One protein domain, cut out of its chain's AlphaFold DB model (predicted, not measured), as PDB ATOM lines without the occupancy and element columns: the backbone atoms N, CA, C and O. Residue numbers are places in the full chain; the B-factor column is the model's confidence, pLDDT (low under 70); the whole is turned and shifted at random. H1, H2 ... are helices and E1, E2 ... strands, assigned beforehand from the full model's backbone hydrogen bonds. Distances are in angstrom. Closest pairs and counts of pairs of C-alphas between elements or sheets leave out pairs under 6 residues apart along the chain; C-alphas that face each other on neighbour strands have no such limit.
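Overview. This is residues 41 to 129 of the 226 residues of an uncharacterized protein of Luteipulveratus mongoliensis (UniProt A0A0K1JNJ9). With little regular structure, this is a small antiparallel sheet, E1 - E2 - E3, with H2 slantwise over one face; long loops make most of the rest, and one of them leads through residues 69 to 74, which stick out, to short H1. The printed part has 89 residues, 31 in named elements of mixed class, in the order E1 H1 E2 E3 H2. It is compact, radius of gyration of the C-alphas 12.9 A, spans 38 by 28 by 25 A.

Arrangement. Start at E2, residues 95 to 101. Antiparallel beside it is E1, residues 56 to 59, with N 57 and O 99 within hydrogen-bond range at 2.8 A. E3, residues 107 to 113, forms a hairpin with E2; look at N 98 and O 110, 2.9 A. H2, residues 117 to 125, is on the sheet at a height of 9.1 A, over E2 at 47 degrees on the local plane; 3 of 5 O i to N i+4 pairs are within range. H1, residues 75 to 78, too short for such a pair, is not on the sheet.

Along the chain. Find C-alpha 56 at (-37.867, -22.567, 13.820), where E1 begins. E2 runs 19.8 A, E3 19.9 A; H2 runs 13.2 A to C-alpha 125 at (-33.952, -19.781, 5.992).

Size, cuts and confidence. The farthest C-alphas, Trp 72 and Gly 91, are 38.4 A apart. The printed part has no cut; links E1 to H1 and H1 to E2 are long. Residues 47 to 50, 53 to 54 and 82 to 87 have pLDDT under 70.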
ATOM      1  N   ARG A  41     -44.892 -29.561  22.126       91.31
ATOM      2  CA  ARG A  41     -46.191 -30.184  21.819       91.31
ATOM      3  C   ARG A  41     -46.332 -30.441  20.330       91.31
ATOM      4  O   ARG A  41     -45.919 -29.616  19.523       91.31
ATOM      5  N   GLN A  42     -46.986 -31.530  19.952       91.88
ATOM      6  CA  GLN A  42     -47.320 -31.739  18.549       91.88
ATOM      7  C   GLN A  42     -48.343 -30.689  18.091       91.88
ATOM      8  O   GLN A  42     -49.401 -30.524  18.710       91.88
ATOM      9  N   SER A  43     -48.048 -29.978  17.003       90.19
ATOM     10  CA  SER A  43     -49.024 -29.107  16.356       90.19
ATOM     11  C   SER A  43     -50.159 -29.962  15.797       90.19
ATOM     12  O   SER A  43     -49.933 -30.922  15.062       90.19
ATOM     13  N   ARG A  44     -51.405 -29.602  16.126       82.81
ATOM     14  CA  ARG A  44     -52.599 -30.237  15.538       82.81
ATOM     15  C   ARG A  44     -52.793 -29.873  14.073       82.81
ATOM     16  O   ARG A  44     -53.512 -30.570  13.362       82.81
ATOM     17  N   TYR A  45     -52.209 -28.758  13.654       78.00
ATOM     18  CA  TYR A  45     -52.318 -28.262  12.299       78.00
ATOM     19  C   TYR A  45     -51.025 -28.582  11.575       78.00
ATOM     20  O   TYR A  45     -49.946 -28.177  12.002       78.00
ATOM     21  N   ASP A  46     -51.150 -29.247  10.433       75.12
ATOM     22  CA  ASP A  46     -50.024 -29.497   9.535       75.12
ATOM     23  C   ASP A  46     -49.562 -28.224   8.793       75.12
ATOM     24  O   ASP A  46     -48.824 -28.284   7.806       75.12
ATOM     25  N   ASN A  47     -50.036 -27.057   9.247       66.12
ATOM     26  CA  ASN A  47     -49.877 -25.815   8.533       66.12
ATOM     27  C   ASN A  47     -48.600 -25.094   8.964       66.12
ATOM     28  O   ASN A  47     -48.517 -24.532  10.055       66.12
ATOM     29  N   THR A  48     -47.611 -25.117   8.078       65.31
ATOM     30  CA  THR A  48     -46.355 -24.373   8.200       65.31
ATOM     31  C   THR A  48     -46.529 -22.879   7.935       65.31
ATOM     32  O   THR A  48     -45.595 -22.128   8.186       65.31
ATOM     33  N   ASP A  49     -47.716 -22.433   7.506       66.12
ATOM     34  CA  ASP A  49     -48.027 -21.020   7.239       66.12
ATOM     35  C   ASP A  49     -47.781 -20.089   8.444       66.12
ATOM     36  O   ASP A  49     -47.616 -18.885   8.272       66.12
ATOM     37  N   PHE A  50     -47.749 -20.633   9.666       61.72
ATOM     38  CA  PHE A  50     -47.483 -19.877  10.897       61.72
ATOM     39  C   PHE A  50     -46.005 -19.849  11.299       61.72
ATOM     40  O   PHE A  50     -45.652 -19.209  12.291       61.72
ATOM     41  N   VAL A  51     -45.132 -20.543  10.566       70.81
ATOM     42  CA  VAL A  51     -43.702 -20.549  10.855       70.81
ATOM     43  C   VAL A  51     -43.102 -19.275  10.279       70.81
ATOM     44  O   VAL A  51     -42.796 -19.191   9.091       70.81
ATOM     45  N   GLU A  52     -42.916 -18.267  11.131       74.31
ATOM     46  CA  GLU A  52     -42.091 -17.127  10.750       74.31
ATOM     47  C   GLU A  52     -40.691 -17.642  10.351       74.31
ATOM     48  O   GLU A  52     -40.100 -18.427  11.105       74.31
ATOM     49  N   PRO A  53     -40.123 -17.201   9.211       65.38
ATOM     50  CA  PRO A  53     -38.904 -17.774   8.624       65.38
ATOM     51  C   PRO A  53     -37.660 -17.776   9.525       65.38
ATOM     52  O   PRO A  53     -36.632 -18.325   9.155       65.38
ATOM     53  N   HIS A  54     -37.706 -17.136  10.691       66.31
ATOM     54  CA  HIS A  54     -36.559 -16.963  11.582       66.31
ATOM     55  C   HIS A  54     -36.740 -17.629  12.952       66.31
ATOM     56  O   HIS A  54     -35.896 -17.456  13.836       66.31
ATOM     57  N   HIS A  55     -37.838 -18.355  13.178       84.75
ATOM     58  CA  HIS A  55     -38.226 -18.821  14.515       84.75
ATOM     59  C   HIS A  55     -38.514 -20.322  14.583       84.75
ATOM     60  O   HIS A  55     -39.338 -20.768  15.384       84.75
ATOM     61  N   PHE A  56     -37.793 -21.111  13.785       90.50
ATOM     62  CA  PHE A  56     -37.867 -22.567  13.820       90.50
ATOM     63  C   PHE A  56     -36.495 -23.227  13.994       90.50
ATOM     64  O   PHE A  56     -35.454 -22.591  13.848       90.50
ATOM     65  N   SER A  57     -36.525 -24.512  14.327       90.56
ATOM     66  CA  SER A  57     -35.407 -25.443  14.251       90.56
ATOM     67  C   SER A  57     -35.845 -26.691  13.490       90.56
ATOM     68  O   SER A  57     -37.005 -27.102  13.578       90.56
ATOM     69  N   LEU A  58     -34.924 -27.292  12.743       90.75
ATOM     70  CA  LEU A  58     -35.133 -28.567  12.070       90.75
ATOM     71  C   LEU A  58     -34.323 -29.636  12.793       90.75
ATOM     72  O   LEU A  58     -33.113 -29.502  12.935       90.75
ATOM     73  N   THR A  59     -34.978 -30.719  13.197       90.62
ATOM     74  CA  THR A  59     -34.310 -31.858  13.837       90.62
ATOM     75  C   THR A  59     -34.775 -33.170  13.214       90.62
ATOM     76  O   THR A  59     -35.908 -33.293  12.744       90.62
ATOM     77  N   SER A  60     -33.876 -34.151  13.158       89.94
ATOM     78  CA  SER A  60     -34.181 -35.517  12.716       89.94
ATOM     79  C   SER A  60     -34.749 -36.385  13.838       89.94
ATOM     80  O   SER A  60     -35.288 -37.457  13.573       89.94
ATOM     81  N   GLU A  61     -34.614 -35.950  15.090       90.81
ATOM     82  CA  GLU A  61     -35.142 -36.665  16.247       90.81
ATOM     83  C   GLU A  61     -36.467 -36.052  16.684       90.81
ATOM     84  O   GLU A  61     -36.608 -34.833  16.753       90.81
ATOM     85  N   GLN A  62     -37.446 -36.897  17.007       92.25
ATOM     86  CA  GLN A  62     -38.708 -36.416  17.550       92.25
ATOM     87  C   GLN A  62     -38.440 -35.683  18.872       92.25
ATOM     88  O   GLN A  62     -37.843 -36.287  19.771       92.25
ATOM     89  N   PRO A  63     -38.887 -34.420  19.030       91.94
ATOM     90  CA  PRO A  63     -38.766 -33.718  20.297       91.94
ATOM     91  C   PRO A  63     -39.448 -34.523  21.397       91.94
ATOM     92  O   PRO A  63     -40.655 -34.777  21.337       91.94
ATOM     93  N   LYS A  64     -38.664 -34.940  22.391       90.94
ATOM     94  CA  LYS A  64     -39.179 -35.727  23.506       90.94
ATOM     95  C   LYS A  64     -39.948 -34.831  24.458       90.94
ATOM     96  O   LYS A  64     -39.630 -33.657  24.674       90.94
ATOM     97  N   SER A  65     -40.970 -35.411  25.055       85.75
ATOM     98  CA  SER A  65     -41.752 -34.757  26.089       85.75
ATOM     99  C   SER A  65     -40.959 -34.668  27.402       85.75
ATOM    100  O   SER A  65     -40.012 -35.410  27.668       85.75
ATOM    101  N   LEU A  66     -41.369 -33.758  28.286       81.62
ATOM    102  CA  LEU A  66     -40.668 -33.498  29.553       81.62
ATOM    103  C   LEU A  66     -40.604 -34.699  30.506       81.62
ATOM    104  O   LEU A  66     -39.729 -34.740  31.367       81.62
ATOM    105  N   HIS A  67     -41.538 -35.646  30.401       82.94
ATOM    106  CA  HIS A  67     -41.580 -36.818  31.276       82.94
ATOM    107  C   HIS A  67     -40.662 -37.954  30.797       82.94
ATOM    108  O   HIS A  67     -40.302 -38.825  31.591       82.94
ATOM    109  N   GLU A  68     -40.260 -37.934  29.525       83.62
ATOM    110  CA  GLU A  68     -39.318 -38.889  28.926       83.62
ATOM    111  C   GLU A  68     -37.861 -38.508  29.197       83.62
ATOM    112  O   GLU A  68     -36.954 -39.330  29.055       83.62
ATOM    113  N   LEU A  69     -37.629 -37.259  29.600       83.56
ATOM    114  CA  LEU A  69     -36.305 -36.714  29.840       83.56
ATOM    115  C   LEU A  69     -35.995 -36.623  31.327       83.56
ATOM    116  O   LEU A  69     -36.856 -36.408  32.183       83.56
ATOM    117  N   SER A  70     -34.707 -36.752  31.636       85.62
ATOM    118  CA  SER A  70     -34.217 -36.390  32.959       85.62
ATOM    119  C   SER A  70     -34.437 -34.892  33.135       85.62
ATOM    120  O   SER A  70     -33.863 -34.090  32.405       85.62
ATOM    121  N   TRP A  71     -35.273 -34.509  34.099       86.38
ATOM    122  CA  TRP A  71     -35.733 -33.124  34.252       86.38
ATOM    123  C   TRP A  71     -34.599 -32.120  34.511       86.38
ATOM    124  O   TRP A  71     -34.797 -30.931  34.317       86.38
ATOM    125  N   TRP A  72     -33.423 -32.589  34.939       81.94
ATOM    126  CA  TRP A  72     -32.219 -31.784  35.167       81.94
ATOM    127  C   TRP A  72     -31.206 -31.820  34.009       81.94
ATOM    128  O   TRP A  72     -30.123 -31.256  34.167       81.94
ATOM    129  N   SER A  73     -31.502 -32.515  32.905       83.50
ATOM    130  CA  SER A  73     -30.569 -32.669  31.782       83.50
ATOM    131  C   SER A  73     -30.593 -31.470  30.834       83.50
ATOM    132  O   SER A  73     -31.638 -30.852  30.619       83.50
ATOM    133  N   GLU A  74     -29.435 -31.166  30.245       82.88
ATOM    134  CA  GLU A  74     -29.295 -30.158  29.184       82.88
ATOM    135  C   GLU A  74     -29.903 -30.644  27.856       82.88
ATOM    136  O   GLU A  74     -30.293 -29.821  27.023       82.88
ATOM    137  N   ASP A  75     -30.134 -31.959  27.736       80.94
ATOM    138  CA  ASP A  75     -30.693 -32.618  26.551       80.94
ATOM    139  C   ASP A  75     -32.009 -31.984  26.060       80.94
ATOM    140  O   ASP A  75     -32.311 -32.044  24.877       80.94
ATOM    141  N   LEU A  76     -32.806 -31.366  26.942       80.31
ATOM    142  CA  LEU A  76     -34.081 -30.721  26.586       80.31
ATOM    143  C   LEU A  76     -33.920 -29.584  25.567       80.31
ATOM    144  O   LEU A  76     -34.756 -29.436  24.681       80.31
ATOM    145  N   ALA A  77     -32.877 -28.765  25.714       86.81
ATOM    146  CA  ALA A  77     -32.588 -27.692  24.764       86.81
ATOM    147  C   ALA A  77     -31.723 -28.209  23.607       86.81
ATOM    148  O   ALA A  77     -31.920 -27.799  22.465       86.81
ATOM    149  N   GLU A  78     -30.802 -29.135  23.888       86.88
ATOM    150  CA  GLU A  78     -29.890 -29.688  22.882       86.88
ATOM    151  C   GLU A  78     -30.596 -30.557  21.834       86.88
ATOM    152  O   GLU A  78     -30.228 -30.501  20.666       86.88
ATOM    153  N   GLN A  79     -31.668 -31.274  22.191       82.75
ATOM    154  CA  GLN A  79     -32.502 -32.022  21.232       82.75
ATOM    155  C   GLN A  79     -33.157 -31.133  20.176       82.75
ATOM    156  O   GLN A  79     -33.472 -31.587  19.074       82.75
ATOM    157  N   LEU A  80     -33.378 -29.860  20.513       82.38
ATOM    158  CA  LEU A  80     -33.878 -28.874  19.563       82.38
ATOM    159  C   LEU A  80     -32.758 -28.280  18.709       82.38
ATOM    160  O   LEU A  80     -33.052 -27.566  17.757       82.38
ATOM    161  N   TYR A  81     -31.498 -28.541  19.053       77.81
ATOM    162  CA  TYR A  81     -30.322 -28.038  18.358       77.81
ATOM    163  C   TYR A  81     -29.660 -29.101  17.475       77.81
ATOM    164  O   TYR A  81     -28.660 -28.777  16.847       77.81
ATOM    165  N   THR A  82     -30.166 -30.343  17.412       68.81
ATOM    166  CA  THR A  82     -29.525 -31.424  16.648       68.81
ATOM    167  C   THR A  82     -29.301 -30.967  15.207       68.81
ATOM    168  O   THR A  82     -30.270 -30.870  14.450       68.81
ATOM    169  N   PRO A  83     -28.050 -30.630  14.831       64.50
ATOM    170  CA  PRO A  83     -27.789 -30.015  13.547       64.50
ATOM    171  C   PRO A  83     -28.222 -31.004  12.481       64.50
ATOM    172  O   PRO A  83     -27.989 -32.209  12.623       64.50
ATOM    173  N   LEU A  84     -28.871 -30.488  11.437       65.56
ATOM    174  CA  LEU A  84     -29.273 -31.286  10.292       65.56
ATOM    175  C   LEU A  84     -28.077 -32.149   9.892       65.56
ATOM    176  O   LEU A  84     -27.032 -31.606   9.533       65.56
ATOM    177  N   ALA A  85     -28.201 -33.474   9.997       58.09
ATOM    178  CA  ALA A  85     -27.152 -34.345   9.506       58.09
ATOM    179  C   ALA A  85     -26.973 -33.996   8.026       58.09
ATOM    180  O   ALA A  85     -27.870 -34.221   7.209       58.09
ATOM    181  N   THR A  86     -25.829 -33.399   7.692       61.00
ATOM    182  CA  THR A  86     -25.467 -32.909   6.352       61.00
ATOM    183  C   THR A  86     -25.445 -34.036   5.304       61.00
ATOM    184  O   THR A  86     -25.172 -33.798   4.135       61.00
ATOM    185  N   GLU A  87     -25.744 -35.269   5.715       63.75
ATOM    186  CA  GLU A  87     -25.589 -36.511   4.969       63.75
ATOM    187  C   GLU A  87     -26.914 -37.144   4.515       63.75
ATOM    188  O   GLU A  87     -26.919 -38.305   4.111       63.75
ATOM    189  N   LEU A  88     -28.048 -36.433   4.550       74.25
ATOM    190  CA  LEU A  88     -29.253 -36.957   3.894       74.25
ATOM    191  C   LEU A  88     -29.010 -37.047   2.381       74.25
ATOM    192  O   LEU A  88     -28.776 -36.033   1.716       74.25
ATOM    193  N   GLY A  89     -29.063 -38.268   1.846       77.06
ATOM    194  CA  GLY A  89     -28.876 -38.527   0.428       77.06
ATOM    195  C   GLY A  89     -29.968 -37.857  -0.414       77.06
ATOM    196  O   GLY A  89     -31.112 -37.710   0.034       77.06
ATOM    197  N   PRO A  90     -29.656 -37.432  -1.652       73.69
ATOM    198  CA  PRO A  90     -30.668 -36.912  -2.560       73.69
ATOM    199  C   PRO A  90     -31.711 -38.001  -2.853       73.69
ATOM    200  O   PRO A  90     -31.426 -38.968  -3.554       73.69
ATOM    201  N   GLY A  91     -32.926 -37.824  -2.326       81.00
ATOM    202  CA  GLY A  91     -34.072 -38.711  -2.559       81.00
ATOM    203  C   GLY A  91     -34.592 -39.454  -1.328       81.00
ATOM    204  O   GLY A  91     -35.687 -40.014  -1.403       81.00
ATOM    205  N   ASP A  92     -33.882 -39.422  -0.198       86.75
ATOM    206  CA  ASP A  92     -34.351 -40.088   1.018       86.75
ATOM    207  C   ASP A  92     -35.565 -39.357   1.619       86.75
ATOM    208  O   ASP A  92     -35.572 -38.137   1.780       86.75
ATOM    209  N   ALA A  93     -36.612 -40.117   1.952       91.44
ATOM    210  CA  ALA A  93     -37.829 -39.623   2.594       91.44
ATOM    211  C   ALA A  93     -37.815 -39.968   4.092       91.44
ATOM    212  O   ALA A  93     -38.590 -40.794   4.572       91.44
ATOM    213  N   VAL A  94     -36.893 -39.353   4.831       91.94
ATOM    214  CA  VAL A  94     -36.779 -39.499   6.295       91.94
ATOM    215  C   VAL A  94     -37.684 -38.472   6.988       91.94
ATOM    216  O   VAL A  94     -37.749 -37.333   6.506       91.94
ATOM    217  N   PRO A  95     -38.386 -38.822   8.085       92.81
ATOM    218  CA  PRO A  95     -39.128 -37.850   8.882       92.81
ATOM    219  C   PRO A  95     -38.201 -36.766   9.443       92.81
ATOM    220  O   PRO A  95     -37.143 -37.049   9.996       92.81
ATOM    221  N   MET A  96     -38.630 -35.520   9.297       91.81
ATOM    222  CA  MET A  96     -38.018 -34.320   9.852       91.81
ATOM    223  C   MET A  96     -39.042 -33.629  10.738       91.81
ATOM    224  O   MET A  96     -40.214 -33.524  10.373       91.81
ATOM    225  N   TYR A  97     -38.596 -33.121  11.875       92.81
ATOM    226  CA  TYR A  97     -39.444 -32.396  12.805       92.81
ATOM    227  C   TYR A  97     -39.120 -30.910  12.714       92.81
ATOM    228  O   TYR A  97     -37.987 -30.486  12.952       92.81
ATOM    229  N   VAL A  98     -40.126 -30.125  12.339       92.56
ATOM    230  CA  VAL A  98     -40.061 -28.664  12.332       92.56
ATOM    231  C   VAL A  98     -40.538 -28.194  13.692       92.56
ATOM    232  O   VAL A  98     -41.720 -28.323  14.007       92.56
ATOM    233  N   VAL A  99     -39.621 -27.681  14.502       93.06
ATOM    234  CA  VAL A  99     -39.904 -27.160  15.839       93.06
ATOM    235  C   VAL A  99     -40.000 -25.647  15.754       93.06
ATOM    236  O   VAL A  99     -39.075 -25.009  15.271       93.06
ATOM    237  N   SER A 100     -41.089 -25.057  16.224       92.38
ATOM    238  CA  SER A 100     -41.329 -23.613  16.158       92.38
ATOM    239  C   SER A 100     -41.932 -23.094  17.459       92.38
ATOM    240  O   SER A 100     -42.402 -23.863  18.297       92.38
ATOM    241  N   ASP A 101     -41.859 -21.783  17.652       90.50
ATOM    242  CA  ASP A 101     -42.543 -21.070  18.730       90.50
ATOM    243  C   ASP A 101     -43.816 -20.461  18.135       90.50
ATOM    244  O   ASP A 101     -43.758 -19.836  17.076       90.50
ATOM    245  N   ASN A 102     -44.959 -20.631  18.796       87.06
ATOM    246  CA  ASN A 102     -46.230 -20.066  18.341       87.06
ATOM    247  C   ASN A 102     -46.366 -18.545  18.582       87.06
ATOM    248  O   ASN A 102     -47.448 -17.996  18.389       87.06
ATOM    249  N   GLY A 103     -45.310 -17.878  19.057       85.69
ATOM    250  CA  GLY A 103     -45.290 -16.453  19.395       85.69
ATOM    251  C   GLY A 103     -45.637 -16.166  20.858       85.69
ATOM    252  O   GLY A 103     -45.215 -15.137  21.386       85.69
ATOM    253  N   ASP A 104     -46.308 -17.105  21.533       89.50
ATOM    254  CA  ASP A 104     -46.651 -17.040  22.961       89.50
ATOM    255  C   ASP A 104     -45.605 -17.743  23.854       89.50
ATOM    256  O   ASP A 104     -45.801 -17.902  25.065       89.50
ATOM    257  N   GLY A 105     -44.491 -18.201  23.274       88.69
ATOM    258  CA  GLY A 105     -43.462 -18.964  23.975       88.69
ATOM    259  C   GLY A 105     -43.832 -20.433  24.181       88.69
ATOM    260  O   GLY A 105     -43.232 -21.087  25.038       88.69
ATOM    261  N   GLN A 106     -44.822 -20.961  23.451       91.88
ATOM    262  CA  GLN A 106     -45.107 -22.396  23.445       91.88
ATOM    263  C   GLN A 106     -44.339 -23.053  22.307       91.88
ATOM    264  O   GLN A 106     -44.512 -22.701  21.139       91.88
ATOM    265  N   VAL A 107     -43.523 -24.048  22.648       92.69
ATOM    266  CA  VAL A 107     -42.792 -24.825  21.653       92.69
ATOM    267  C   VAL A 107     -43.728 -25.862  21.047       92.69
ATOM    268  O   VAL A 107     -44.301 -26.702  21.743       92.69
ATOM    269  N   GLN A 108     -43.873 -25.814  19.731       93.25
ATOM    270  CA  GLN A 108     -44.660 -26.764  18.961       93.25
ATOM    271  C   GLN A 108     -43.783 -27.468  17.936       93.25
ATOM    272  O   GLN A 108     -42.778 -26.920  17.487       93.25
ATOM    273  N   TRP A 109     -44.163 -28.675  17.540       93.50
ATOM    274  CA  TRP A 109     -43.481 -29.400  16.481       93.50
ATOM    275  C   TRP A 109     -44.462 -30.056  15.514       93.50
ATOM    276  O   TRP A 109     -45.535 -30.509  15.908       93.50
ATOM    277  N   THR A 110     -44.091 -30.117  14.238       93.38
ATOM    278  CA  THR A 110     -44.798 -30.910  13.222       93.38
ATOM    279  C   THR A 110     -43.819 -31.811  12.483       93.38
ATOM    280  O   THR A 110     -42.638 -31.484  12.362       93.38
ATOM    281  N   GLN A 111     -44.298 -32.956  12.007       94.06
ATOM    282  CA  GLN A 111     -43.501 -33.913  11.248       94.06
ATOM    283  C   GLN A 111     -43.735 -33.703   9.750       94.06
ATOM    284  O   GLN A 111     -44.870 -33.731   9.280       94.06
ATOM    285  N   LYS A 112     -42.654 -33.556   8.989       92.75
ATOM    286  CA  LYS A 112     -42.650 -33.478   7.524       92.75
ATOM    287  C   LYS A 112     -41.646 -34.477   6.963       92.75
ATOM    288  O   LYS A 112     -40.793 -34.985   7.684       92.75
ATOM    289  N   LEU A 113     -41.736 -34.789   5.677       93.06
ATOM    290  CA  LEU A 113     -40.708 -35.591   5.014       93.06
ATOM    291  C   LEU A 113     -39.558 -34.683   4.574       93.06
ATOM    292  O   LEU A 113     -39.780 -33.589   4.070       93.06
ATOM    293  N   SER A 114     -38.321 -35.143   4.739       92.31
ATOM    294  CA  SER A 114     -37.103 -34.401   4.363       92.31
ATOM    295  C   SER A 114     -37.039 -33.972   2.895       92.31
ATOM    296  O   SER A 114     -36.350 -32.999   2.589       92.31
ATOM    297  N   ASN A 115     -37.739 -34.668   1.999       91.94
ATOM    298  CA  ASN A 115     -37.821 -34.356   0.572       91.94
ATOM    299  C   ASN A 115     -39.013 -33.455   0.197       91.94
ATOM    300  O   ASN A 115     -39.241 -33.220  -0.991       91.94
ATOM    301  N   SER A 116     -39.785 -32.969   1.175       92.31
ATOM    302  CA  SER A 116     -40.926 -32.094   0.907       92.31
ATOM    303  C   SER A 116     -40.459 -30.702   0.446       92.31
ATOM    304  O   SER A 116     -39.405 -30.221   0.888       92.31
ATOM    305  N   PRO A 117     -41.213 -30.032  -0.448       92.31
ATOM    306  CA  PRO A 117     -40.859 -28.694  -0.915       92.31
ATOM    307  C   PRO A 117     -40.798 -27.677   0.236       92.31
ATOM    308  O   PRO A 117     -39.945 -26.791   0.207       92.31
ATOM    309  N   GLU A 118     -41.617 -27.847   1.277       90.56
ATOM    310  CA  GLU A 118     -41.624 -26.984   2.464       90.56
ATOM    311  C   GLU A 118     -40.314 -27.099   3.253       90.56
ATOM    312  O   GLU A 118     -39.736 -26.088   3.642       90.56
ATOM    313  N   ILE A 119     -39.786 -28.314   3.455       90.44
ATOM    314  CA  ILE A 119     -38.483 -28.497   4.114       90.44
ATOM    315  C   ILE A 119     -37.360 -27.891   3.268       90.44
ATOM    316  O   ILE A 119     -36.444 -27.274   3.814       90.44
ATOM    317  N   ALA A 120     -37.425 -28.028   1.941       90.31
ATOM    318  CA  ALA A 120     -36.451 -27.410   1.046       90.31
ATOM    319  C   ALA A 120     -36.482 -25.871   1.111       90.31
ATOM    320  O   ALA A 120     -35.437 -25.238   0.957       90.31
ATOM    321  N   GLU A 121     -37.649 -25.269   1.345       89.62
ATOM    322  CA  GLU A 121     -37.798 -23.832   1.580       89.62
ATOM    323  C   GLU A 121     -37.278 -23.424   2.961       89.62
ATOM    324  O   GLU A 121     -36.416 -22.548   3.042       89.62
ATOM    325  N   LEU A 122     -37.693 -24.112   4.029       89.19
ATOM    326  CA  LEU A 122     -37.228 -23.850   5.396       89.19
ATOM    327  C   LEU A 122     -35.700 -23.939   5.501       89.19
ATOM    328  O   LEU A 122     -35.074 -23.050   6.065       89.19
ATOM    329  N   ARG A 123     -35.055 -24.922   4.866       88.94
ATOM    330  CA  ARG A 123     -33.580 -25.027   4.849       88.94
ATOM    331  C   ARG A 123     -32.870 -23.797   4.277       88.94
ATOM    332  O   ARG A 123     -31.726 -23.554   4.639       88.94
ATOM    333  N   LYS A 124     -33.509 -23.020   3.394       89.19
ATOM    334  CA  LYS A 124     -32.921 -21.768   2.874       89.19
ATOM    335  C   LYS A 124     -32.900 -20.662   3.927       89.19
ATOM    336  O   LYS A 124     -32.104 -19.735   3.811       89.19
ATOM    337  N   HIS A 125     -33.792 -20.748   4.911       85.69
ATOM    338  CA  HIS A 125     -33.952 -19.781   5.992       85.69
ATOM    339  C   HIS A 125     -33.323 -20.239   7.311       85.69
ATOM    340  O   HIS A 125     -33.188 -19.431   8.230       85.69
ATOM    341  N   ASP A 126     -32.910 -21.505   7.398       83.25
ATOM    342  CA  ASP A 126     -32.172 -22.019   8.541       83.25
ATOM    343  C   ASP A 126     -30.796 -21.345   8.617       83.25
ATOM    344  O   ASP A 126     -29.883 -21.600   7.832       83.25
ATOM    345  N   SER A 127     -30.680 -20.414   9.557       77.62
ATOM    346  CA  SER A 127     -29.461 -19.636   9.771       77.62
ATOM    347  C   SER A 127     -28.414 -20.386  10.597       77.62
ATOM    348  O   SER A 127     -27.303 -19.877  10.759       77.62
ATOM    349  N   GLY A 128     -28.761 -21.543  11.177       77.25
ATOM    350  CA  GLY A 128     -27.943 -22.225  12.185       77.25
ATOM    351  C   GLY A 128     -27.749 -21.425  13.483       77.25
ATOM    352  O   GLY A 128     -27.028 -21.869  14.374       77.25
ATOM    353  N   ALA A 129     -28.356 -20.239  13.604       81.31
ATOM    354  CA  ALA A 129     -28.361 -19.464  14.835       81.31
ATOM    355  C   ALA A 129     -29.337 -20.075  15.851       81.31
ATOM    356  O   ALA A 129     -30.277 -20.784  15.492       81.31
TER     357      ALA A 129